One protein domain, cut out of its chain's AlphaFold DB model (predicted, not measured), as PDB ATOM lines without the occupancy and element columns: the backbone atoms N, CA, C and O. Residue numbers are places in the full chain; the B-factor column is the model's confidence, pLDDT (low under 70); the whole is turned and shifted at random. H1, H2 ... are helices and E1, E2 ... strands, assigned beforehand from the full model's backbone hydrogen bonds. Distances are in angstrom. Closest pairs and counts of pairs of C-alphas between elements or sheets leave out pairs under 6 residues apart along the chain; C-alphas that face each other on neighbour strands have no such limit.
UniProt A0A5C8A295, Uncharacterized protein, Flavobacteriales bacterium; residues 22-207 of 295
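This is residues 22 to 207 of the 295 residues of an uncharacterized protein of Flavobacteriales bacterium (UniProt A0A5C8A295). One long, strongly twisted sheet, E2 E4 E6 E9 E10 E15 E12, runs through this domain: at one end E2, E4 and E6 make one wall of a chain wound in stacked turns, with E1, E3 and E5 along another wall. Toward its other end the sheet makes a sandwich, partly face to face, with the sheet E7 E8 E11 E14 E13. The printed part has 186 residues with 15 named strands and one short named helix, in the order E1 to E11, H1, E12 to E15; the class is mostly strand, with under half of the residues in named elements. The seven-strand sheet is mixed, the five-strand sheet antiparallel and E1 E3 E5 parallel. The whole is compact, with a radius of gyration of the C-alphas of 15.6 A and spans of 40 by 38 by 32 A.

The largest sheet runs from edge strand E2, residues 36 to 38, through E4, 58 to 60, E6, 80 to 84, E9, 113 to 117, E10, 133 to 137, and E15, 201 to 206, to edge strand E12, 165 to 170. E2, E4 and E6 are parallel, with N 37 and O 58 at 2.8 A and N 59 and O 80 at 2.9 A, within hydrogen-bond range. The further neighbours are antiparallel: N 81 and O 116 are 2.9 A apart, N 115 and O 135 2.9 A, N 134 and O 202 2.8 A, N 168 and O 203 2.9 A. The second sheet runs E7, residues 91 to 94, E8, 101 to 105, E11, 146 to 151, E14, 190 to 195, E13, 182 to 185, with N 91 and O 105, N 104 and O 147, N 150 and O 191, and N 183 and O 192 each at 2.8 A. The parts of these two sheets that face each other are 10.3 A centre to centre, with strands at 38 degrees. E12 and E13 have their closest C-alphas, Gly 166 and Ser 182, 5.5 A apart. In the third sheet E3, residues 44 to 55, is the inner strand between E1, 22 to 31, and E5, 66 to 68; N 24 and O 46 are 2.9 A apart, N 45 and O 66 2.8 A. H1, residues 154 to 157, is on none of the sheets and too short for an O i to N i+4 pair; its one O i to N i+3 pair is within range.

E1 begins at C-alpha 22 (62.228, 31.700, 9.099), measures 15.9 A and bends by 116 degrees at residue 26. E3 measures 17.4 A and bends by 120 degrees at residue 50. E12 measures 16.3 A and E15 16.5 A, ending at C-alpha 206 (32.611, 15.391, -3.601).

The C-alphas of Gly 27 and Ser 143, the two farthest apart, are 43.6 A apart. The printed part has no cut. The links E5 to E6, E9 to E10 and E12 to E13 are long. Mean pLDDT of the printed part is 93.6; residues 124 to 125 and 141 to 142 are under 70.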
ATOM      1  N   ALA A  22      62.881  30.398   9.117       96.62
ATOM      2  CA  ALA A  22      62.228  31.700   9.099       96.62
ATOM      3  C   ALA A  22      60.784  31.529   9.565       96.62
ATOM      4  O   ALA A  22      60.121  30.569   9.178       96.62
ATOM      5  N   THR A  23      60.289  32.467  10.371       97.44
ATOM      6  CA  THR A  23      58.943  32.374  10.942       97.44
ATOM      7  C   THR A  23      58.179  33.673  10.744       97.44
ATOM      8  O   THR A  23      58.632  34.727  11.188       97.44
ATOM      9  N   LEU A  24      56.991  33.592  10.140       97.38
ATOM     10  CA  LEU A  24      55.988  34.655  10.189       97.38
ATOM     11  C   LEU A  24      55.168  34.472  11.470       97.38
ATOM     12  O   LEU A  24      54.167  33.763  11.483       97.38
ATOM     13  N   SER A  25      55.639  35.035  12.580       94.50
ATOM     14  CA  SER A  25      55.053  34.783  13.904       94.50
ATOM     15  C   SER A  25      53.683  35.438  14.100       94.50
ATOM     16  O   SER A  25      52.831  34.877  14.791       94.50
ATOM     17  N   ASN A  26      53.479  36.615  13.511       94.50
ATOM     18  CA  ASN A  26      52.244  37.386  13.558       94.50
ATOM     19  C   ASN A  26      52.066  38.249  12.297       94.50
ATOM     20  O   ASN A  26      52.997  38.435  11.513       94.50
ATOM     21  N   GLY A  27      50.866  38.809  12.137       97.19
ATOM     22  CA  GLY A  27      50.547  39.732  11.048       97.19
ATOM     23  C   GLY A  27      50.293  39.029   9.718       97.19
ATOM     24  O   GLY A  27      50.159  37.808   9.658       97.19
ATOM     25  N   THR A  28      50.207  39.814   8.647       98.19
ATOM     26  CA  THR A  28      49.911  39.310   7.303       98.19
ATOM     27  C   THR A  28      51.074  39.611   6.371       98.19
ATOM     28  O   THR A  28      51.457  40.770   6.211       98.19
ATOM     29  N   MET A  29      51.624  38.575   5.743       98.44
ATOM     30  CA  MET A  29      52.484  38.724   4.574       98.44
ATOM     31  C   MET A  29      51.614  38.594   3.327       98.44
ATOM     32  O   MET A  29      50.820  37.664   3.217       98.44
ATOM     33  N   HIS A  30      51.773  39.527   2.391       98.62
ATOM     34  CA  HIS A  30      51.092  39.492   1.102       98.62
ATOM     35  C   HIS A  30      52.136  39.445  -0.012       98.62
ATOM     36  O   HIS A  30      52.906  40.391  -0.178       98.62
ATOM     37  N   VAL A  31      52.185  38.342  -0.753       98.50
ATOM     38  CA  VAL A  31      52.946  38.241  -2.004       98.50
ATOM     39  C   VAL A  31      52.005  38.673  -3.121       98.50
ATOM     40  O   VAL A  31      51.070  37.953  -3.441       98.50
ATOM     41  N   GLN A  32      52.201  39.872  -3.664       98.62
ATOM     42  CA  GLN A  32      51.294  40.438  -4.666       98.62
ATOM     43  C   GLN A  32      51.485  39.802  -6.048       98.62
ATOM     44  O   GLN A  32      52.555  39.271  -6.361       98.62
ATOM     45  N   GLU A  33      50.472  39.937  -6.902       97.75
ATOM     46  CA  GLU A  33      50.556  39.580  -8.319       97.75
ATOM     47  C   GLU A  33      51.799  40.202  -8.982       97.75
ATOM     48  O   GLU A  33      52.200  41.332  -8.692       97.75
ATOM     49  N   GLY A  34      52.467  39.428  -9.839       97.69
ATOM     50  CA  GLY A  34      53.723  39.826 -10.484       97.69
ATOM     51  C   GLY A  34      54.960  39.777  -9.576       97.69
ATOM     52  O   GLY A  34      56.068  40.031 -10.050       97.69
ATOM     53  N   THR A  35      54.811  39.419  -8.296       98.56
ATOM     54  CA  THR A  35      55.933  39.235  -7.361       98.56
ATOM     55  C   THR A  35      56.336  37.766  -7.269       98.56
ATOM     56  O   THR A  35      55.495  36.869  -7.278       98.56
ATOM     57  N   THR A  36      57.640  37.511  -7.137       98.50
ATOM     58  CA  THR A  36      58.176  36.183  -6.812       98.50
ATOM     59  C   THR A  36      58.943  36.221  -5.494       98.50
ATOM     60  O   THR A  36      59.951  36.920  -5.383       98.50
ATOM     61  N   LEU A  37      58.507  35.429  -4.516       98.19
ATOM     62  CA  LEU A  37      59.282  35.094  -3.324       98.19
ATOM     63  C   LEU A  37      60.052  33.798  -3.597       98.19
ATOM     64  O   LEU A  37      59.451  32.733  -3.681       98.19
ATOM     65  N   ARG A  38      61.375  33.882  -3.756       98.12
ATOM     66  CA  ARG A  38      62.223  32.727  -4.092       98.12
ATOM     67  C   ARG A  38      63.158  32.354  -2.951       98.12
ATOM     68  O   ARG A  38      63.909  33.196  -2.461       98.12
ATOM     69  N   PHE A  39      63.192  31.068  -2.623       96.19
ATOM     70  CA  PHE A  39      64.143  30.477  -1.690       96.19
ATOM     71  C   PHE A  39      65.222  29.702  -2.454       96.19
ATOM     72  O   PHE A  39      64.932  28.825  -3.259       96.19
ATOM     73  N   THR A  40      66.495  30.032  -2.220       93.25
ATOM     74  CA  THR A  40      67.630  29.478  -2.988       93.25
ATOM     75  C   THR A  40      68.431  28.419  -2.228       93.25
ATOM     76  O   THR A  40      69.524  28.051  -2.652       93.25
ATOM     77  N   GLY A  41      67.938  27.951  -1.084       92.88
ATOM     78  CA  GLY A  41      68.645  27.010  -0.219       92.88
ATOM     79  C   GLY A  41      67.726  26.356   0.813       92.88
ATOM     80  O   GLY A  41      66.530  26.648   0.838       92.88
ATOM     81  N   PRO A  42      68.270  25.468   1.661       94.88
ATOM     82  CA  PRO A  42      67.494  24.772   2.678       94.88
ATOM     83  C   PRO A  42      66.949  25.757   3.715       94.88
ATOM     84  O   PRO A  42      67.712  26.372   4.463       94.88
ATOM     85  N   LEU A  43      65.623  25.871   3.770       96.25
ATOM     86  CA  LEU A  43      64.891  26.741   4.684       96.25
ATOM     87  C   LEU A  43      63.596  26.057   5.114       96.25
ATOM     88  O   LEU A  43      62.838  25.598   4.265       96.25
ATOM     89  N   GLN A  44      63.299  26.071   6.409       97.50
ATOM     90  CA  GLN A  44      61.932  25.866   6.878       97.50
ATOM     91  C   GLN A  44      61.272  27.231   7.085       97.50
ATOM     92  O   GLN A  44      61.685  27.989   7.965       97.50
ATOM     93  N   PHE A  45      60.266  27.548   6.274       97.88
ATOM     94  CA  PHE A  45      59.453  28.747   6.432       97.88
ATOM     95  C   PHE A  45      58.153  28.393   7.154       97.88
ATOM     96  O   PHE A  45      57.278  27.731   6.603       97.88
ATOM     97  N   THR A  46      58.037  28.795   8.415       98.06
ATOM     98  CA  THR A  46      56.883  28.481   9.261       98.06
ATOM     99  C   THR A  46      55.959  29.688   9.385       98.06
ATOM    100  O   THR A  46      56.379  30.770   9.794       98.06
ATOM    101  N   ILE A  47      54.678  29.496   9.087       98.25
ATOM    102  CA  ILE A  47      53.634  30.475   9.381       98.25
ATOM    103  C   ILE A  47      53.122  30.169  10.793       98.25
ATOM    104  O   ILE A  47      52.709  29.053  11.102       98.25
ATOM    105  N   GLY A  48      53.238  31.140  11.696       96.69
ATOM    106  CA  GLY A  48      52.775  30.997  13.071       96.69
ATOM    107  C   GLY A  48      51.242  30.988  13.154       96.69
ATOM    108  O   GLY A  48      50.588  31.510  12.259       96.69
ATOM    109  N   PRO A  49      50.641  30.493  14.253       95.06
ATOM    110  CA  PRO A  49      49.178  30.430  14.405       95.06
ATOM    111  C   PRO A  49      48.449  31.783  14.344       95.06
ATOM    112  O   PRO A  49      47.241  31.821  14.151       95.06
ATOM    113  N   ALA A  50      49.168  32.889  14.564       95.25
ATOM    114  CA  ALA A  50      48.654  34.258  14.454       95.25
ATOM    115  C   ALA A  50      49.179  34.995  13.205       95.25
ATOM    116  O   ALA A  50      48.989  36.207  13.074       95.25
ATOM    117  N   GLY A  51      49.909  34.289  12.341       97.00
ATOM    118  CA  GLY A  51      50.374  34.771  11.052       97.00
ATOM    119  C   GLY A  51      49.408  34.357   9.946       97.00
ATOM    120  O   GLY A  51      48.776  33.309  10.025       97.00
ATOM    121  N   ALA A  52      49.322  35.172   8.902       97.75
ATOM    122  CA  ALA A  52      48.589  34.860   7.685       97.75
ATOM    123  C   ALA A  52      49.474  35.135   6.469       97.75
ATOM    124  O   ALA A  52      50.164  36.156   6.415       97.75
ATOM    125  N   LEU A  53      49.441  34.243   5.482       98.44
ATOM    126  CA  LEU A  53      50.114  34.440   4.204       98.44
ATOM    127  C   LEU A  53      49.075  34.429   3.086       98.44
ATOM    128  O   LEU A  53      48.398  33.427   2.866       98.44
ATOM    129  N   ILE A  54      48.963  35.567   2.404       98.62
ATOM    130  CA  ILE A  54      48.175  35.725   1.184       98.62
ATOM    131  C   ILE A  54      49.168  35.738   0.024       98.62
ATOM    132  O   ILE A  54      50.066  36.580  -0.020       98.62
ATOM    133  N   ASN A  55      49.042  34.795  -0.892       98.69
ATOM    134  CA  ASN A  55      49.860  34.673  -2.079       98.69
ATOM    135  C   ASN A  55      48.994  34.881  -3.321       98.69
ATOM    136  O   ASN A  55      48.235  33.998  -3.698       98.69
ATOM    137  N   ASP A  56      49.160  36.030  -3.969       98.69
ATOM    138  CA  ASP A  56      48.615  36.354  -5.292       98.69
ATOM    139  C   ASP A  56      49.704  36.318  -6.384       98.69
ATOM    140  O   ASP A  56      49.431  36.596  -7.549       98.69
ATOM    141  N   GLY A  57      50.949  35.988  -6.018       98.62
ATOM    142  CA  GLY A  57      52.099  35.892  -6.914       98.62
ATOM    143  C   GLY A  57      52.656  34.469  -7.015       98.62
ATOM    144  O   GLY A  57      51.916  33.488  -7.092       98.62
ATOM    145  N   LEU A  58      53.986  34.356  -7.038       98.69
ATOM    146  CA  LEU A  58      54.702  33.079  -7.038       98.69
ATOM    147  C   LEU A  58      55.555  32.941  -5.776       98.69
ATOM    148  O   LEU A  58      56.407  33.787  -5.500       98.69
ATOM    149  N   ILE A  59      55.406  31.828  -5.065       98.75
ATOM    150  CA  ILE A  59      56.357  31.392  -4.042       98.75
ATOM    151  C   ILE A  59      57.132  30.192  -4.594       98.75
ATOM    152  O   ILE A  59      56.578  29.119  -4.807       98.75
ATOM    153  N   ASP A  60      58.425  30.373  -4.830       98.69
ATOM    154  CA  ASP A  60      59.326  29.363  -5.386       98.69
ATOM    155  C   ASP A  60      60.212  28.785  -4.273       98.69
ATOM    156  O   ASP A  60      61.138  29.443  -3.786       98.69
ATOM    157  N   LEU A  61      59.903  27.557  -3.851       98.31
ATOM    158  CA  LEU A  61      60.597  26.825  -2.786       98.31
ATOM    159  C   LEU A  61      61.850  26.081  -3.289       98.31
ATOM    160  O   LEU A  61      62.629  25.549  -2.487       98.31
ATOM    161  N   GLY A  62      62.062  26.021  -4.607       96.75
ATOM    162  CA  GLY A  62      63.136  25.235  -5.204       96.75
ATOM    163  C   GLY A  62      63.091  23.764  -4.770       96.75
ATOM    164  O   GLY A  62      62.024  23.157  -4.684       96.75
ATOM    165  N   THR A  63      64.263  23.179  -4.503       95.69
ATOM    166  CA  THR A  63      64.402  21.745  -4.179       95.69
ATOM    167  C   THR A  63      64.543  21.423  -2.694       95.69
ATOM    168  O   THR A  63      64.582  20.250  -2.324       95.69
ATOM    169  N   GLN A  64      64.688  22.437  -1.839       95.19
ATOM    170  CA  GLN A  64      65.115  22.245  -0.446       95.19
ATOM    171  C   GLN A  64      64.330  23.061   0.578       95.19
ATOM    172  O   GLN A  64      64.399  22.734   1.765       95.19
ATOM    173  N   ALA A  65      63.633  24.127   0.173       97.12
ATOM    174  CA  ALA A  65      62.811  24.871   1.113       97.12
ATOM    175  C   ALA A  65      61.494  24.132   1.361       97.12
ATOM    176  O   ALA A  65      60.974  23.452   0.480       97.12
ATOM    177  N   VAL A  66      60.967  24.267   2.573       97.50
ATOM    178  CA  VAL A  66      59.701  23.676   3.004       97.50
ATOM    179  C   VAL A  66      58.876  24.752   3.686       97.50
ATOM    180  O   VAL A  66      59.393  25.484   4.533       97.50
ATOM    181  N   VAL A  67      57.594  24.834   3.336       98.06
ATOM    182  CA  VAL A  67      56.622  25.654   4.054       98.06
ATOM    183  C   VAL A  67      55.889  24.812   5.095       98.06
ATOM    184  O   VAL A  67      55.601  23.637   4.876       98.06
ATOM    185  N   VAL A  68      55.621  25.408   6.254       97.94
ATOM    186  CA  VAL A  68      54.831  24.797   7.328       97.94
ATOM    187  C   VAL A  68      53.689  25.742   7.671       97.94
ATOM    188  O   VAL A  68      53.921  26.837   8.188       97.94
ATOM    189  N   GLU A  69      52.471  25.310   7.365       97.62
ATOM    190  CA  GLU A  69      51.231  26.055   7.585       97.62
ATOM    191  C   GLU A  69      50.622  25.705   8.956       97.62
ATOM    192  O   GLU A  69      50.729  24.558   9.405       97.62
ATOM    193  N   PRO A  70      49.989  26.663   9.654       97.00
ATOM    194  CA  PRO A  70      49.226  26.376  10.858       97.00
ATOM    195  C   PRO A  70      47.874  25.742  10.501       97.00
ATOM    196  O   PRO A  70      47.265  26.057   9.479       97.00
ATOM    197  N   VAL A  71      47.363  24.903  11.403       96.38
ATOM    198  CA  VAL A  71      45.998  24.366  11.303       96.38
ATOM    199  C   VAL A  71      44.987  25.515  11.352       96.38
ATOM    200  O   VAL A  71      45.078  26.393  12.212       96.38
ATOM    201  N   GLY A  72      44.010  25.485  10.450       96.94
ATOM    202  CA  GLY A  72      42.930  26.459  10.329       96.94
ATOM    203  C   GLY A  72      43.303  27.752   9.603       96.94
ATOM    204  O   GLY A  72      42.471  28.654   9.531       96.94
ATOM    205  N   SER A  73      44.535  27.878   9.102       96.50
ATOM    206  CA  SER A  73      44.968  29.055   8.342       96.50
ATOM    207  C   SER A  73      46.035  28.685   7.299       96.50
ATOM    208  O   SER A  73      47.174  29.162   7.396       96.50
ATOM    209  N   PRO A  74      45.690  27.841   6.305       97.50
ATOM    210  CA  PRO A  74      46.566  27.586   5.164       97.50
ATOM    211  C   PRO A  74      46.853  28.880   4.386       97.50
ATOM    212  O   PRO A  74      46.187  29.906   4.570       97.50
ATOM    213  N   ILE A  75      47.857  28.843   3.511       98.44
ATOM    214  CA  ILE A  75      48.098  29.920   2.547       98.44
ATOM    215  C   ILE A  75      46.846  30.081   1.676       98.44
ATOM    216  O   ILE A  75      46.183  29.109   1.331       98.44
ATOM    217  N   SER A  76      46.511  31.325   1.349       98.00
ATOM    218  CA  SER A  76      45.353  31.683   0.521       98.00
ATOM    219  C   SER A  76      45.761  32.675  -0.569       98.00
ATOM    220  O   SER A  76      46.897  33.136  -0.567       98.00
ATOM    221  N   GLY A  77      44.851  33.032  -1.476       98.00
ATOM    222  CA  GLY A  77      45.092  33.996  -2.560       98.00
ATOM    223  C   GLY A  77      44.948  33.372  -3.949       98.00
ATOM    224  O   GLY A  77      44.518  32.229  -4.081       98.00
ATOM    225  N   SER A  78      45.256  34.129  -5.001       97.38
ATOM    226  CA  SER A  78      45.146  33.672  -6.399       97.38
ATOM    227  C   SER A  78      46.454  33.151  -7.003       97.38
ATOM    228  O   SER A  78      46.473  32.718  -8.153       97.38
ATOM    229  N   GLY A  79      47.550  33.239  -6.258       98.38
ATOM    230  CA  GLY A  79      48.889  32.842  -6.663       98.38
ATOM    231  C   GLY A  79      49.145  31.349  -6.495       98.38
ATOM    232  O   GLY A  79      48.240  30.557  -6.221       98.38
ATOM    233  N   VAL A  80      50.410  30.967  -6.661       98.69
ATOM    234  CA  VAL A  80      50.846  29.569  -6.574       98.69
ATOM    235  C   VAL A  80      52.138  29.402  -5.782       98.69
ATOM    236  O   VAL A  80      53.005  30.284  -5.769       98.69
ATOM    237  N   GLU A  81      52.294  28.237  -5.157       98.75
ATOM    238  CA  GLU A  81      53.575  27.752  -4.647       98.75
ATOM    239  C   GLU A  81      54.140  26.689  -5.583       98.75
ATOM    240  O   GLU A  81      53.410  25.850  -6.104       98.75
ATOM    241  N   MET A  82      55.456  26.683  -5.759       98.62
ATOM    242  CA  MET A  82      56.163  25.706  -6.577       98.62
ATOM    243  C   MET A  82      57.301  25.077  -5.776       98.62
ATOM    244  O   MET A  82      58.089  25.783  -5.148       98.62
ATOM    245  N   ALA A  83      57.413  23.753  -5.839       98.25
ATOM    246  CA  ALA A  83      58.534  22.992  -5.303       98.25
ATOM    247  C   ALA A  83      58.963  21.906  -6.290       98.25
ATOM    248  O   ALA A  83      58.160  21.417  -7.080       98.25
ATOM    249  N   VAL A  84      60.230  21.509  -6.238       96.31
ATOM    250  CA  VAL A  84      60.814  20.545  -7.177       96.31
ATOM    251  C   VAL A  84      61.477  19.414  -6.395       96.31
ATOM    252  O   VAL A  84      62.163  19.662  -5.406       96.31
ATOM    253  N   THR A  85      61.313  18.156  -6.804       93.81
ATOM    254  CA  THR A  85      62.115  17.066  -6.224       93.81
ATOM    255  C   THR A  85      63.583  17.224  -6.627       93.81
ATOM    256  O   THR A  85      63.901  17.605  -7.750       93.81
ATOM    257  N   ALA A  86      64.513  16.941  -5.714       83.50
ATOM    258  CA  ALA A  86      65.934  17.196  -5.965       83.50
ATOM    259  C   ALA A  86      66.557  16.284  -7.041       83.50
ATOM    260  O   ALA A  86      67.528  16.683  -7.684       83.50
ATOM    261  N   THR A  87      66.033  15.068  -7.219       83.44
ATOM    262  CA  THR A  87      66.589  14.035  -8.108       83.44
ATOM    263  C   THR A  87      65.489  13.165  -8.716       83.44
ATOM    264  O   THR A  87      64.314  13.294  -8.357       83.44
ATOM    265  N   ASP A  88      65.912  12.248  -9.586       83.12
ATOM    266  CA  ASP A  88      65.157  11.068 -10.010       83.12
ATOM    267  C   ASP A  88      64.678  10.249  -8.797       83.12
ATOM    268  O   ASP A  88      65.244  10.336  -7.698       83.12
ATOM    269  N   GLY A  89      63.637   9.441  -9.014       78.81
ATOM    270  CA  GLY A  89      63.121   8.496  -8.029       78.81
ATOM    271  C   GLY A  89      64.088   7.331  -7.740       78.81
ATOM    272  O   GLY A  89      65.162   7.230  -8.334       78.81
ATOM    273  N   PRO A  90      63.719   6.406  -6.837       89.31
ATOM    274  CA  PRO A  90      62.381   6.217  -6.282       89.31
ATOM    275  C   PRO A  90      61.990   7.289  -5.259       89.31
ATOM    276  O   PRO A  90      62.818   7.771  -4.489       89.31
ATOM    277  N   PHE A  91      60.699   7.614  -5.216       92.12
ATOM    278  CA  PHE A  91      60.097   8.428  -4.166       92.12
ATOM    279  C   PHE A  91      59.349   7.526  -3.191       92.12
ATOM    280  O   PHE A  91      58.578   6.657  -3.594       92.12
ATOM    281  N   ASN A  92      59.572   7.750  -1.901       93.94
ATOM    282  CA  ASN A  92      58.875   7.071  -0.818       93.94
ATOM    283  C   ASN A  92      58.281   8.137   0.101       93.94
ATOM    284  O   ASN A  92      59.024   8.762   0.858       93.94
ATOM    285  N   ALA A  93      56.977   8.387  -0.037       94.81
ATOM    286  CA  ALA A  93      56.251   9.444   0.664       94.81
ATOM    287  C   ALA A  93      56.963  10.815   0.622       94.81
ATOM    288  O   ALA A  93      57.060  11.526   1.622       94.81
ATOM    289  N   THR A  94      57.517  11.174  -0.539       95.38
ATOM    290  CA  THR A  94      58.228  12.444  -0.728       95.38
ATOM    291  C   THR A  94      57.222  13.582  -0.836       95.38
ATOM    292  O   THR A  94      56.352  13.523  -1.695       95.38
ATOM    293  N   ALA A  95      57.357  14.626  -0.014       96.62
ATOM    294  CA  ALA A  95      56.460  15.786  -0.003       96.62
ATOM    295  C   ALA A  95      57.206  17.071  -0.419       96.62
ATOM    296  O   ALA A  95      57.715  17.791   0.450       96.62
ATOM    297  N   PRO A  96      57.326  17.364  -1.730       96.88
ATOM    298  CA  PRO A  96      58.058  18.531  -2.217       96.88
ATOM    299  C   PRO A  96      57.523  19.819  -1.597       96.88
ATOM    300  O   PRO A  96      56.322  20.084  -1.625       96.88
ATOM    301  N   GLY A  97      58.416  20.604  -0.995       97.44
ATOM    302  CA  GLY A  97      58.081  21.907  -0.426       97.44
ATOM    303  C   GLY A  97      57.145  21.900   0.782       97.44
ATOM    304  O   GLY A  97      56.816  22.973   1.271       97.44
ATOM    305  N   GLY A  98      56.702  20.739   1.274       97.19
ATOM    306  CA  GLY A  98      55.635  20.684   2.279       97.19
ATOM    307  C   GLY A  98      54.285  21.191   1.762       97.19
ATOM    308  O   GLY A  98      53.458  21.622   2.553       97.19
ATOM    309  N   LEU A  99      54.037  21.127   0.448       98.25
ATOM    310  CA  LEU A  99      52.838  21.701  -0.177       98.25
ATOM    311  C   LEU A  99      51.532  20.934   0.120       98.25
ATOM    312  O   LEU A  99      50.476  21.304  -0.375       98.25
ATOM    313  N   GLY A 100      51.573  19.866   0.918       97.75
ATOM    314  CA  GLY A 100      50.397  19.035   1.197       97.75
ATOM    315  C   GLY A 100      50.106  17.979   0.125       97.75
ATOM    316  O   GLY A 100      49.006  17.443   0.092       97.75
ATOM    317  N   LEU A 101      51.080  17.654  -0.730       98.25
ATOM    318  CA  LEU A 101      51.030  16.495  -1.621       98.25
ATOM    319  C   LEU A 101      52.259  15.615  -1.387       98.25
ATOM    320  O   LEU A 101      53.392  16.088  -1.488       98.25
ATOM    321  N   SER A 102      52.032  14.341  -1.079       97.88
ATOM    322  CA  SER A 102      53.078  13.330  -0.934       97.88
ATOM    323  C   SER A 102      53.047  12.356  -2.107       97.88
ATOM    324  O   SER A 102      51.971  11.939  -2.525       97.88
ATOM    325  N   LEU A 103      54.221  12.004  -2.628       96.00
ATOM    326  CA  LEU A 103      54.426  11.184  -3.819       96.00
ATOM    327  C   LEU A 103      55.164   9.891  -3.460       96.00
ATOM    328  O   LEU A 103      56.203   9.918  -2.791       96.00
ATOM    329  N   THR A 104      54.670   8.763  -3.965       95.50
ATOM    330  CA  THR A 104      55.342   7.462  -3.884       95.50
ATOM    331  C   THR A 104      55.383   6.803  -5.260       95.50
ATOM    332  O   THR A 104      54.359   6.602  -5.905       95.50
ATOM    333  N   THR A 105      56.582   6.477  -5.740       92.31
ATOM    334  CA  THR A 105      56.788   5.785  -7.021       92.31
ATOM    335  C   THR A 105      58.177   5.165  -7.077       92.31
ATOM    336  O   THR A 105      59.140   5.703  -6.538       92.31
ATOM    337  N   ASN A 106      58.302   4.037  -7.771       89.25
ATOM    338  CA  ASN A 106      59.569   3.324  -7.905       89.25
ATOM    339  C   ASN A 106      60.384   3.740  -9.142       89.25
ATOM    340  O   ASN A 106      61.513   3.280  -9.293       89.25
ATOM    341  N   THR A 107      59.821   4.546 -10.052       83.56
ATOM    342  CA  THR A 107      60.337   4.671 -11.432       83.56
ATOM    343  C   THR A 107      60.333   6.092 -12.009       83.56
ATOM    344  O   THR A 107      60.464   6.254 -13.223       83.56
ATOM    345  N   ALA A 108      60.212   7.135 -11.181       84.00
ATOM    346  CA  ALA A 108      60.289   8.512 -11.674       84.00
ATOM    347  C   ALA A 108      61.662   8.809 -12.297       84.00
ATOM    348  O   ALA A 108      62.692   8.670 -11.639       84.00
ATOM    349  N   THR A 109      61.659   9.233 -13.560       83.31
ATOM    350  CA  THR A 109      62.860   9.664 -14.284       83.31
ATOM    351  C   THR A 109      62.835  11.185 -14.394       83.31
ATOM    352  O   THR A 109      61.905  11.748 -14.971       83.31
ATOM    353  N   GLY A 110      63.838  11.863 -13.851       86.69
ATOM    354  CA  GLY A 110      63.882  13.317 -13.759       86.69
ATOM    355  C   GLY A 110      63.216  13.891 -12.502       86.69
ATOM    356  O   GLY A 110      62.478  13.199 -11.791       86.69
ATOM    357  N   PRO A 111      63.452  15.190 -12.241       90.94
ATOM    358  CA  PRO A 111      62.754  15.921 -11.196       90.94
ATOM    359  C   PRO A 111      61.260  16.067 -11.523       90.94
ATOM    360  O   PRO A 111      60.879  16.251 -12.682       90.94
ATOM    361  N   ILE A 112      60.428  16.039 -10.483       93.69
ATOM    362  CA  ILE A 112      59.009  16.389 -10.539       93.69
ATOM    363  C   ILE A 112      58.852  17.793  -9.970       93.69
ATOM    364  O   ILE A 112      59.250  18.052  -8.832       93.69
ATOM    365  N   THR A 113      58.241  18.683 -10.744       96.06
ATOM    366  CA  THR A 113      57.753  19.969 -10.242       96.06
ATOM    367  C   THR A 113      56.335  19.778  -9.731       96.06
ATOM    368  O   THR A 113      55.487  19.251 -10.446       96.06
ATOM    369  N   VAL A 114      56.090  20.182  -8.490       97.75
ATOM    370  CA  VAL A 114      54.765  20.249  -7.880       97.75
ATOM    371  C   VAL A 114      54.413  21.717  -7.718       97.75
ATOM    372  O   VAL A 114      55.093  22.452  -7.000       97.75
ATOM    373  N   THR A 115      53.340  22.131  -8.374       98.62
ATOM    374  CA  THR A 115      52.728  23.444  -8.184       98.62
ATOM    375  C   THR A 115      51.440  23.272  -7.399       98.62
ATOM    376  O   THR A 115      50.657  22.380  -7.716       98.62
ATOM    377  N   ARG A 116      51.210  24.119  -6.398       98.62
ATOM    378  CA  ARG A 116      49.959  24.208  -5.644       98.62
ATOM    379  C   ARG A 116      49.310  25.563  -5.886       98.62
ATOM    380  O   ARG A 116      50.007  26.572  -5.860       98.62
ATOM    381  N   GLY A 117      47.993  25.583  -6.061       98.19
ATOM    382  CA  GLY A 117      47.195  26.807  -5.970       98.19
ATOM    383  C   GLY A 117      45.990  26.643  -5.048       98.19
ATOM    384  O   GLY A 117      45.656  25.526  -4.647       98.19
ATOM    385  N   HIS A 118      45.346  27.769  -4.733       96.44
ATOM    386  CA  HIS A 118      44.382  27.895  -3.619       96.44
ATOM    387  C   HIS A 118      42.942  28.155  -4.049       96.44
ATOM    388  O   HIS A 118      42.015  28.125  -3.244       96.44
ATOM    389  N   LEU A 119      42.728  28.467  -5.325       94.94
ATOM    390  CA  LEU A 119      41.386  28.698  -5.839       94.94
ATOM    391  C   LEU A 119      40.715  27.358  -6.117       94.94
ATOM    392  O   LEU A 119      41.282  26.512  -6.807       94.94
ATOM    393  N   ALA A 120      39.507  27.173  -5.590       93.88
ATOM    394  CA  ALA A 120      38.713  25.996  -5.902       93.88
ATOM    395  C   ALA A 120      38.494  25.892  -7.417       93.88
ATOM    396  O   ALA A 120      38.201  26.878  -8.098       93.88
ATOM    397  N   ARG A 121      38.620  24.674  -7.933       91.00
ATOM    398  CA  ARG A 121      38.183  24.306  -9.273       91.00
ATOM    399  C   ARG A 121      36.711  23.972  -9.215       91.00
ATOM    400  O   ARG A 121      36.181  23.642  -8.162       91.00
ATOM    401  N   VAL A 122      36.026  24.101 -10.334       83.69
ATOM    402  CA  VAL A 122      34.577  23.923 -10.368       83.69
ATOM    403  C   VAL A 122      34.267  22.896 -11.440       83.69
ATOM    404  O   VAL A 122      34.766  22.993 -12.564       83.69
ATOM    405  N   PHE A 123      33.488  21.876 -11.077       73.38
ATOM    406  CA  PHE A 123      32.887  20.999 -12.066       73.38
ATOM    407  C   PHE A 123      31.995  21.812 -12.989       73.38
ATOM    408  O   PHE A 123      31.451  22.842 -12.591       73.38
ATOM    409  N   PRO A 124      31.745  21.317 -14.201       61.09
ATOM    410  CA  PRO A 124      30.782  21.943 -15.066       61.09
ATOM    411  C   PRO A 124      29.397  22.213 -14.509       61.09
ATOM    412  O   PRO A 124      28.751  23.177 -14.894       61.09
ATOM    413  N   GLU A 125      28.939  21.384 -13.593       63.88
ATOM    414  CA  GLU A 125      27.647  21.529 -12.943       63.88
ATOM    415  C   GLU A 125      27.623  22.619 -11.861       63.88
ATOM    416  O   GLU A 125      26.556  22.922 -11.336       63.88
ATOM    417  N   GLY A 126      28.771  23.225 -11.547       71.44
ATOM    418  CA  GLY A 126      28.911  24.235 -10.500       71.44
ATOM    419  C   GLY A 126      29.397  23.682  -9.162       71.44
ATOM    420  O   GLY A 126      29.666  24.475  -8.261       71.44
ATOM    421  N   ASP A 127      29.561  22.362  -9.032       81.12
ATOM    422  CA  ASP A 127      30.074  21.747  -7.806       81.12
ATOM    423  C   ASP A 127      31.556  22.108  -7.618       81.12
ATOM    424  O   ASP A 127      32.393  21.767  -8.464       81.12
ATOM    425  N   PRO A 128      31.919  22.816  -6.539       90.25
ATOM    426  CA  PRO A 128      33.295  23.213  -6.341       90.25
ATOM    427  C   PRO A 128      34.136  22.069  -5.764       90.25
ATOM    428  O   PRO A 128      33.650  21.210  -5.030       90.25
ATOM    429  N   SER A 129      35.430  22.093  -6.054       95.06
ATOM    430  CA  SER A 129      36.443  21.324  -5.348       95.06
ATOM    431  C   SER A 129      36.738  21.966  -3.994       95.06
ATOM    432  O   SER A 129      36.308  23.088  -3.691       95.06
ATOM    433  N   ILE A 130      37.581  21.300  -3.211       97.31
ATOM    434  CA  ILE A 130      38.314  21.966  -2.135       97.31
ATOM    435  C   ILE A 130      39.101  23.167  -2.691       97.31
ATOM    436  O   ILE A 130      39.464  23.194  -3.872       97.31
ATOM    437  N   ALA A 131      39.406  24.150  -1.848       96.62
ATOM    438  CA  ALA A 131      40.192  25.346  -2.165       96.62
ATOM    439  C   ALA A 131      41.696  25.036  -2.321       96.62
ATOM    440  O   ALA A 131      42.555  25.685  -1.733       96.62
ATOM    441  N   ARG A 132      42.013  23.976  -3.069       96.44
ATOM    442  CA  ARG A 132      43.370  23.494  -3.296       96.44
ATOM    443  C   ARG A 132      43.427  22.646  -4.560       96.44
ATOM    444  O   ARG A 132      42.613  21.743  -4.751       96.44
ATOM    445  N   TRP A 133      44.419  22.880  -5.402       97.69
ATOM    446  CA  TRP A 133      44.739  22.008  -6.531       97.69
ATOM    447  C   TRP A 133      46.248  21.877  -6.681       97.69
ATOM    448  O   TRP A 133      47.011  22.729  -6.221       97.69
ATOM    449  N   PHE A 134      46.666  20.807  -7.345       98.31
ATOM    450  CA  PHE A 134      48.057  20.532  -7.659       98.31
ATOM    451  C   PHE A 134      48.239  20.337  -9.154       98.31
ATOM    452  O   PHE A 134      47.360  19.788  -9.812       98.31
ATOM    453  N   ARG A 135      49.391  20.748  -9.677       97.31
ATOM    454  CA  ARG A 135      49.892  20.353 -10.992       97.31
ATOM    455  C   ARG A 135      51.225  19.650 -10.809       97.31
ATOM    456  O   ARG A 135      52.095  20.171 -10.109       97.31
ATOM    457  N   LEU A 136      51.375  18.485 -11.425       95.38
ATOM    458  CA  LEU A 136      52.635  17.756 -11.461       95.38
ATOM    459  C   LEU A 136      53.216  17.860 -12.860       95.38
ATOM    460  O   LEU A 136      52.539  17.585 -13.840       95.38
ATOM    461  N   GLU A 137      54.491  18.209 -12.950       93.44
ATOM    462  CA  GLU A 137      55.216  18.221 -14.214       93.44
ATOM    463  C   GLU A 137      56.465  17.361 -14.078       93.44
ATOM    464  O   GLU A 137      57.328  17.621 -13.237       93.44
ATOM    465  N   ALA A 138      56.574  16.332 -14.918       90.06
ATOM    466  CA  ALA A 138      57.687  15.386 -14.914       90.06
ATOM    467  C   ALA A 138      58.311  15.282 -16.318       90.06
ATOM    468  O   ALA A 138      58.031  14.322 -17.046       90.06
ATOM    469  N   PRO A 139      59.166  16.248 -16.720       79.06
ATOM    470  CA  PRO A 139      59.700  16.342 -18.083       79.06
ATOM    471  C   PRO A 139      60.466  15.096 -18.546       79.06
ATOM    472  O   PRO A 139      60.557  14.834 -19.742       79.06
ATOM    473  N   GLY A 140      61.046  14.347 -17.600       71.00
ATOM    474  CA  GLY A 140      61.894  13.189 -17.869       71.00
ATOM    475  C   GLY A 140      61.191  11.830 -17.863       71.00
ATOM    476  O   GLY A 140      61.816  10.857 -18.276       71.00
ATOM    477  N   GLY A 141      59.930  11.718 -17.422       61.28
ATOM    478  CA  GLY A 141      59.309  10.394 -17.307       61.28
ATOM    479  C   GLY A 141      58.179  10.247 -16.296       61.28
ATOM    480  O   GLY A 141      58.229   9.358 -15.447       61.28
ATOM    481  N   GLY A 142      57.106  11.019 -16.454       64.50
ATOM    482  CA  GLY A 142      55.795  10.681 -15.888       64.50
ATOM    483  C   GLY A 142      55.094   9.561 -16.666       64.50
ATOM    484  O   GLY A 142      53.953   9.743 -17.060       64.50
ATOM    485  N   SER A 143      55.780   8.453 -16.986       71.69
ATOM    486  CA  SER A 143      55.234   7.353 -17.810       71.69
ATOM    487  C   SER A 143      54.680   6.182 -16.995       71.69
ATOM    488  O   SER A 143      54.026   5.301 -17.546       71.69
ATOM    489  N   ALA A 144      54.975   6.142 -15.696       86.62
ATOM    490  CA  ALA A 144      54.452   5.151 -14.766       86.62
ATOM    491  C   ALA A 144      53.421   5.795 -13.831       86.62
ATOM    492  O   ALA A 144      53.422   7.014 -13.674       86.62
ATOM    493  N   PRO A 145      52.554   5.008 -13.183       91.81
ATOM    494  CA  PRO A 145      51.697   5.545 -12.143       91.81
ATOM    495  C   PRO A 145      52.495   6.081 -10.942       91.81
ATOM    496  O   PRO A 145      53.599   5.603 -10.652       91.81
ATOM    497  N   VAL A 146      51.924   7.053 -10.236       93.88
ATOM    498  CA  VAL A 146      52.432   7.549  -8.948       93.88
ATOM    499  C   VAL A 146      51.316   7.486  -7.918       93.88
ATOM    500  O   VAL A 146      50.193   7.910  -8.183       93.88
ATOM    501  N   ASP A 147      51.618   6.947  -6.745       96.94
ATOM    502  CA  ASP A 147      50.696   6.996  -5.621       96.94
ATOM    503  C   ASP A 147      50.820   8.361  -4.955       96.94
ATOM    504  O   ASP A 147      51.929   8.824  -4.662       96.94
ATOM    505  N   VAL A 148      49.681   9.004  -4.723       97.94
ATOM    506  CA  VAL A 148      49.623  10.319  -4.096       97.94
ATOM    507  C   VAL A 148      48.793  10.308  -2.832       97.94
ATOM    508  O   VAL A 148      47.797   9.593  -2.723       97.94
ATOM    509  N   VAL A 149      49.199  11.151  -1.888       98.69
ATOM    510  CA  VAL A 149      48.416  11.496  -0.703       98.69
ATOM    511  C   VAL A 149      48.297  13.011  -0.654       98.69
ATOM    512  O   VAL A 149      49.299  13.707  -0.484       98.69
ATOM    513  N   LEU A 150      47.079  13.511  -0.827       98.56
ATOM    514  CA  LEU A 150      46.725  14.909  -0.632       98.56
ATOM    515  C   LEU A 150      46.357  15.111   0.837       98.56
ATOM    516  O   LEU A 150      45.449  14.453   1.339       98.56
ATOM    517  N   SER A 151      47.036  16.038   1.502       98.25
ATOM    518  CA  SER A 151      46.681  16.557   2.822       98.25
ATOM    519  C   SER A 151      45.995  17.913   2.677       98.25
ATOM    520  O   SER A 151      46.449  18.769   1.909       98.25
ATOM    521  N   TYR A 152      44.915  18.120   3.423       97.94
ATOM    522  CA  TYR A 152      44.123  19.350   3.384       97.94
ATOM    523  C   TYR A 152      43.850  19.880   4.792       97.94
ATOM    524  O   TYR A 152      43.940  19.149   5.775       97.94
ATOM    525  N   ASP A 153      43.511  21.160   4.888       98.12
ATOM    526  CA  ASP A 153      42.951  21.757   6.094       98.12
ATOM    527  C   ASP A 153      41.416  21.765   6.025       98.12
ATOM    528  O   ASP A 153      40.818  21.923   4.960       98.12
ATOM    529  N   ALA A 154      40.743  21.612   7.169       97.38
ATOM    530  CA  ALA A 154      39.280  21.605   7.230       97.38
ATOM    531  C   ALA A 154      38.645  22.890   6.661       97.38
ATOM    532  O   ALA A 154      37.525  22.853   6.152       97.38
ATOM    533  N   THR A 155      39.356  24.019   6.737       97.31
ATOM    534  CA  THR A 155      38.907  25.308   6.191       97.31
ATOM    535  C   THR A 155      38.904  25.353   4.663       97.31
ATOM    536  O   THR A 155      38.226  26.196   4.082       97.31
ATOM    537  N   GLU A 156      39.578  24.414   3.997       97.56
ATOM    538  CA  GLU A 156      39.676  24.348   2.537       97.56
ATOM    539  C   GLU A 156      38.545  23.543   1.902       97.56
ATOM    540  O   GLU A 156      38.433  23.510   0.682       97.56
ATOM    541  N   LEU A 157      37.682  22.901   2.695       96.81
ATOM    542  CA  LEU A 157      36.637  22.015   2.174       96.81
ATOM    543  C   LEU A 157      35.605  22.720   1.287       96.81
ATOM    544  O   LEU A 157      34.861  22.044   0.592       96.81
ATOM    545  N   ASN A 158      35.537  24.054   1.304       93.94
ATOM    546  CA  ASN A 158      34.639  24.840   0.454       93.94
ATOM    547  C   ASN A 158      33.162  24.377   0.513       93.94
ATOM    548  O   ASN A 158      32.451  24.341  -0.487       93.94
ATOM    549  N   GLY A 159      32.712  23.981   1.709       93.00
ATOM    550  CA  GLY A 159      31.358  23.470   1.955       93.00
ATOM    551  C   GLY A 159      31.177  21.960   1.759       93.00
ATOM    552  O   GLY A 159      30.130  21.437   2.138       93.00
ATOM    553  N   LEU A 160      32.181  21.250   1.238       94.25
ATOM    554  CA  LEU A 160      32.163  19.794   1.100       94.25
ATOM    555  C   LEU A 160      32.266  19.098   2.464       94.25
ATOM    556  O   LEU A 160      32.871  19.603   3.414       94.25
ATOM    557  N   SER A 161      31.716  17.887   2.559       95.69
ATOM    558  CA  SER A 161      31.951  17.032   3.723       95.69
ATOM    559  C   SER A 161      33.317  16.365   3.605       95.69
ATOM    560  O   SER A 161      33.561  15.615   2.664       95.69
ATOM    561  N   GLY A 162      34.183  16.540   4.606       94.69
ATOM    562  CA  GLY A 162      35.492  15.880   4.635       94.69
ATOM    563  C   GLY A 162      35.415  14.350   4.564       94.69
ATOM    564  O   GLY A 162      36.370  13.722   4.134       94.69
ATOM    565  N   SER A 163      34.285  13.730   4.925       96.38
ATOM    566  CA  SER A 163      34.079  12.277   4.805       96.38
ATOM    567  C   SER A 163      33.611  11.817   3.422       96.38
ATOM    568  O   SER A 163      33.463  10.617   3.212       96.38
ATOM    569  N   ALA A 164      33.320  12.746   2.515       94.31
ATOM    570  CA  ALA A 164      32.713  12.476   1.217       94.31
ATOM    571  C   ALA A 164      33.511  13.105   0.070       94.31
ATOM    572  O   ALA A 164      32.935  13.403  -0.962       94.31
ATOM    573  N   ILE A 165      34.819  13.322   0.235       97.12
ATOM    574  CA  ILE A 165      35.679  13.804  -0.850       97.12
ATOM    575  C   ILE A 165      36.495  12.673  -1.485       97.12
ATOM    576  O   ILE A 165      36.919  11.735  -0.808       97.12
ATOM    577  N   GLY A 166      36.740  12.787  -2.789       97.06
ATOM    578  CA  GLY A 166      37.592  11.894  -3.577       97.06
ATOM    579  C   GLY A 166      38.545  12.691  -4.467       97.06
ATOM    580  O   GLY A 166      38.269  13.848  -4.774       97.06
ATOM    581  N   LEU A 167      39.669  12.092  -4.873       97.19
ATOM    582  CA  LEU A 167      40.604  12.723  -5.802       97.19
ATOM    583  C   LEU A 167      40.118  12.602  -7.242       97.19
ATOM    584  O   LEU A 167      39.615  11.563  -7.680       97.19
ATOM    585  N   TYR A 168      40.341  13.676  -7.986       95.12
ATOM    586  CA  TYR A 168      40.051  13.783  -9.403       95.12
ATOM    587  C   TYR A 168      41.275  14.316 -10.122       95.12
ATOM    588  O   TYR A 168      42.037  15.106  -9.564       95.12
ATOM    589  N   GLN A 169      41.429  13.911 -11.376       93.81
ATOM    590  CA  GLN A 169      42.492  14.395 -12.243       93.81
ATOM    591  C   GLN A 169      41.946  15.055 -13.503       93.81
ATOM    592  O   GLN A 169      40.861  14.710 -13.979       93.81
ATOM    593  N   SER A 170      42.735  15.955 -14.074       90.81
ATOM    594  CA  SER A 170      42.494  16.501 -15.402       90.81
ATOM    595  C   SER A 170      43.802  16.774 -16.133       90.81
ATOM    596  O   SER A 170      44.818  17.079 -15.519       90.81
ATOM    597  N   THR A 171      43.752  16.698 -17.461       87.38
ATOM    598  CA  THR A 171      44.858  17.116 -18.347       87.38
ATOM    599  C   THR A 171      44.888  18.629 -18.565       87.38
ATOM    600  O   THR A 171      45.781  19.150 -19.226       87.38
ATOM    601  N   GLN A 172      43.894  19.347 -18.040       85.19
ATOM    602  CA  GLN A 172      43.816  20.795 -18.120       85.19
ATOM    603  C   GLN A 172      43.416  21.373 -16.772       85.19
ATOM    604  O   GLN A 172      42.838  20.699 -15.924       85.19
ATOM    605  N   GLU A 173      43.711  22.652 -16.604       84.50
ATOM    606  CA  GLU A 173      43.535  23.352 -15.341       84.50
ATOM    607  C   GLU A 173      42.071  23.389 -14.869       84.50
ATOM    608  O   GLU A 173      41.804  23.260 -13.677       84.50
ATOM    609  N   ASP A 174      41.126  23.489 -15.809       80.44
ATOM    610  CA  ASP A 174      39.692  23.643 -15.537       80.44
ATOM    611  C   ASP A 174      38.859  22.445 -16.035       80.44
ATOM    612  O   ASP A 174      37.683  22.569 -16.385       80.44
ATOM    613  N   GLY A 175      39.460  21.254 -16.076       82.69
ATOM    614  CA  GLY A 175      38.772  20.025 -16.469       82.69
ATOM    615  C   GLY A 175      38.891  19.667 -17.964       82.69
ATOM    616  O   GLY A 175      39.648  20.291 -18.700       82.69
ATOM    617  N   PRO A 176      38.168  18.634 -18.437       80.69
ATOM    618  CA  PRO A 176      37.208  17.839 -17.679       80.69
ATOM    619  C   PRO A 176      37.911  17.019 -16.595       80.69
ATOM    620  O   PRO A 176      39.043  16.566 -16.778       80.69
ATOM    621  N   TRP A 177      37.241  16.848 -15.459       87.00
ATOM    622  CA  TRP A 177      37.756  16.106 -14.312       87.00
ATOM    623  C   TRP A 177      37.276  14.658 -14.359       87.00
ATOM    624  O   TRP A 177      36.103  14.392 -14.597       87.00
ATOM    625  N   SER A 178      38.181  13.714 -14.125       88.31
ATOM    626  CA  SER A 178      37.881  12.281 -14.025       88.31
ATOM    627  C   SER A 178      38.179  11.795 -12.614       88.31
ATOM    628  O   SER A 178      39.233  12.139 -12.076       88.31
ATOM    629  N   SER A 179      37.285  11.001 -12.016       91.75
ATOM    630  CA  SER A 179      37.548  10.450 -10.682       91.75
ATOM    631  C   SER A 179      38.688   9.453 -10.713       91.75
ATOM    632  O   SER A 179      38.935   8.747 -11.695       91.75
ATOM    633  N   LEU A 180      39.345   9.365  -9.568       94.31
ATOM    634  CA  LEU A 180      40.296   8.325  -9.248       94.31
ATOM    635  C   LEU A 180      39.697   7.423  -8.175       94.31
ATOM    636  O   LEU A 180      38.967   7.880  -7.291       94.31
ATOM    637  N   ALA A 181      40.051   6.140  -8.216       95.56
ATOM    638  CA  ALA A 181      39.763   5.227  -7.118       95.56
ATOM    639  C   ALA A 181      40.520   5.704  -5.870       95.56
ATOM    640  O   ALA A 181      41.728   5.497  -5.747       95.56
ATOM    641  N   SER A 182      39.800   6.393  -4.985       96.88
ATOM    642  CA  SER A 182      40.375   7.134  -3.867       96.88
ATOM    643  C   SER A 182      40.097   6.449  -2.534       96.88
ATOM    644  O   SER A 182      39.050   5.834  -2.345       96.88
ATOM    645  N   THR A 183      41.018   6.599  -1.587       98.06
ATOM    646  CA  THR A 183      40.815   6.270  -0.171       98.06
ATOM    647  C   THR A 183      40.852   7.560   0.637       98.06
ATOM    648  O   THR A 183      41.875   8.246   0.657       98.06
ATOM    649  N   ASN A 184      39.735   7.882   1.285       97.88
ATOM    650  CA  ASN A 184      39.580   9.060   2.131       97.88
ATOM    651  C   ASN A 184      39.763   8.686   3.613       97.88
ATOM    652  O   ASN A 184      39.077   7.796   4.119       97.88
ATOM    653  N   ASP A 185      40.660   9.387   4.302       98.25
ATOM    654  CA  ASP A 185      40.821   9.351   5.754       98.25
ATOM    655  C   ASP A 185      40.565  10.752   6.321       98.25
ATOM    656  O   ASP A 185      41.474  11.563   6.535       98.25
ATOM    657  N   ALA A 186      39.286  11.024   6.582       97.25
ATOM    658  CA  ALA A 186      38.826  12.297   7.120       97.25
ATOM    659  C   ALA A 186      39.347  12.582   8.539       97.25
ATOM    660  O   ALA A 186      39.392  13.739   8.948       97.25
ATOM    661  N   ALA A 187      39.743  11.554   9.302       97.25
ATOM    662  CA  ALA A 187      40.299  11.739  10.642       97.25
ATOM    663  C   ALA A 187      41.746  12.248  10.591       97.25
ATOM    664  O   ALA A 187      42.194  12.908  11.530       97.25
ATOM    665  N   GLN A 188      42.469  11.938   9.513       97.50
ATOM    666  CA  GLN A 188      43.820  12.435   9.242       97.50
ATOM    667  C   GLN A 188      43.852  13.606   8.251       97.50
ATOM    668  O   GLN A 188      44.933  14.113   7.963       97.50
ATOM    669  N   TYR A 189      42.697  14.051   7.747       98.12
ATOM    670  CA  TYR A 189      42.583  15.066   6.694       98.12
ATOM    671  C   TYR A 189      43.411  14.718   5.451       98.12
ATOM    672  O   TYR A 189      44.178  15.536   4.933       98.12
ATOM    673  N   THR A 190      43.276  13.473   4.983       98.50
ATOM    674  CA  THR A 190      43.974  13.006   3.783       98.50
ATOM    675  C   THR A 190      43.067  12.275   2.809       98.50
ATOM    676  O   THR A 190      42.165  11.544   3.210       98.50
ATOM    677  N   VAL A 191      43.357  12.423   1.518       98.56
ATOM    678  CA  VAL A 191      42.782  11.602   0.449       98.56
ATOM    679  C   VAL A 191      43.922  11.058  -0.399       98.56
ATOM    680  O   VAL A 191      44.848  11.788  -0.747       98.56
ATOM    681  N   SER A 192      43.875   9.772  -0.725       98.50
ATOM    682  CA  SER A 192      44.931   9.091  -1.475       98.50
ATOM    683  C   SER A 192      44.390   8.365  -2.696       98.50
ATOM    684  O   SER A 192      43.257   7.891  -2.680       98.50
ATOM    685  N   ALA A 193      45.191   8.285  -3.756       98.06
ATOM    686  CA  ALA A 193      44.869   7.550  -4.977       98.06
ATOM    687  C   ALA A 193      46.144   7.227  -5.766       98.06
ATOM    688  O   ALA A 193      47.201   7.812  -5.531       98.06
ATOM    689  N   THR A 194      46.026   6.337  -6.748       96.94
ATOM    690  CA  THR A 194      47.061   6.118  -7.763       96.94
ATOM    691  C   THR A 194      46.741   6.957  -8.997       96.94
ATOM    692  O   THR A 194      45.684   6.788  -9.606       96.94
ATOM    693  N   LEU A 195      47.662   7.833  -9.395       93.69
ATOM    694  CA  LEU A 195      47.551   8.631 -10.613       93.69
ATOM    695  C   LEU A 195      48.153   7.889 -11.803       93.69
ATOM    696  O   LEU A 195      49.347   7.574 -11.773       93.69
ATOM    697  N   PRO A 196      47.383   7.628 -12.869       91.19
ATOM    698  CA  PRO A 196      47.951   7.163 -14.122       91.19
ATOM    699  C   PRO A 196      48.774   8.268 -14.796       91.19
ATOM    700  O   PRO A 196      48.510   9.455 -14.650       91.19
ATOM    701  N   ALA A 197      49.768   7.850 -15.572       85.81
ATOM    702  CA  ALA A 197      50.486   8.716 -16.496       85.81
ATOM    703  C   ALA A 197      49.601   9.134 -17.695       85.81
ATOM    704  O   ALA A 197      48.830   8.294 -18.173       85.81
ATOM    705  N   PRO A 198      49.767  10.345 -18.265       86.38
ATOM    706  CA  PRO A 198      50.589  11.451 -17.764       86.38
ATOM    707  C   PRO A 198      49.978  12.092 -16.509       86.38
ATOM    708  O   PRO A 198      48.762  12.136 -16.356       86.38
ATOM    709  N   TRP A 199      50.838  12.577 -15.611       86.38
ATOM    710  CA  TRP A 199      50.408  13.329 -14.432       86.38
ATOM    711  C   TRP A 199      50.221  14.791 -14.824       86.38
ATOM    712  O   TRP A 199      51.127  15.361 -15.422       86.38
ATOM    713  N   ASP A 200      49.081  15.376 -14.473       88.50
ATOM    714  CA  ASP A 200      48.768  16.774 -14.770       88.50
ATOM    715  C   ASP A 200      48.132  17.428 -13.531       88.50
ATOM    716  O   ASP A 200      48.796  17.576 -12.502       88.50
ATOM    717  N   PHE A 201      46.856  17.811 -13.604       94.94
ATOM    718  CA  PHE A 201      46.140  18.504 -12.543       94.94
ATOM    719  C   PHE A 201      45.400  17.533 -11.634       94.94
ATOM    720  O   PHE A 201      44.805  16.563 -12.100       94.94
ATOM    721  N   ILE A 202      45.395  17.830 -10.336       96.75
ATOM    722  CA  ILE A 202      44.704  17.059  -9.303       96.75
ATOM    723  C   ILE A 202      43.996  18.018  -8.355       96.75
ATOM    724  O   ILE A 202      44.561  19.028  -7.938       96.75
ATOM    725  N   THR A 203      42.788  17.665  -7.944       97.25
ATOM    726  CA  THR A 203      42.114  18.274  -6.794       97.25
ATOM    727  C   THR A 203      41.175  17.247  -6.150       97.25
ATOM    728  O   THR A 203      41.138  16.089  -6.578       97.25
ATOM    729  N   ALA A 204      40.444  17.641  -5.110       96.94
ATOM    730  CA  ALA A 204      39.421  16.818  -4.487       96.94
ATOM    731  C   ALA A 204      38.045  17.477  -4.616       96.94
ATOM    732  O   ALA A 204      37.885  18.648  -4.282       96.94
ATOM    733  N   PHE A 205      37.058  16.710  -5.057       95.56
ATOM    734  CA  PHE A 205      35.649  17.106  -5.092       95.56
ATOM    735  C   PHE A 205      34.840  16.175  -4.196       95.56
ATOM    736  O   PHE A 205      35.394  15.216  -3.655       95.56
ATOM    737  N   ASP A 206      33.532  16.415  -4.090       93.38
ATOM    738  CA  ASP A 206      32.611  15.391  -3.601       93.38
ATOM    739  C   ASP A 206      32.825  14.071  -4.376       93.38
ATOM    740  O   ASP A 206      32.991  14.050  -5.600       93.38
ATOM    741  N   GLN A 207      32.892  12.951  -3.669       91.00
ATOM    742  CA  GLN A 207      33.113  11.627  -4.249       91.00
ATOM    743  C   GLN A 207      31.945  11.190  -5.143       91.00
ATOM    744  O   GLN A 207      32.147  10.393  -6.058       91.00
TER     745      GLN A 207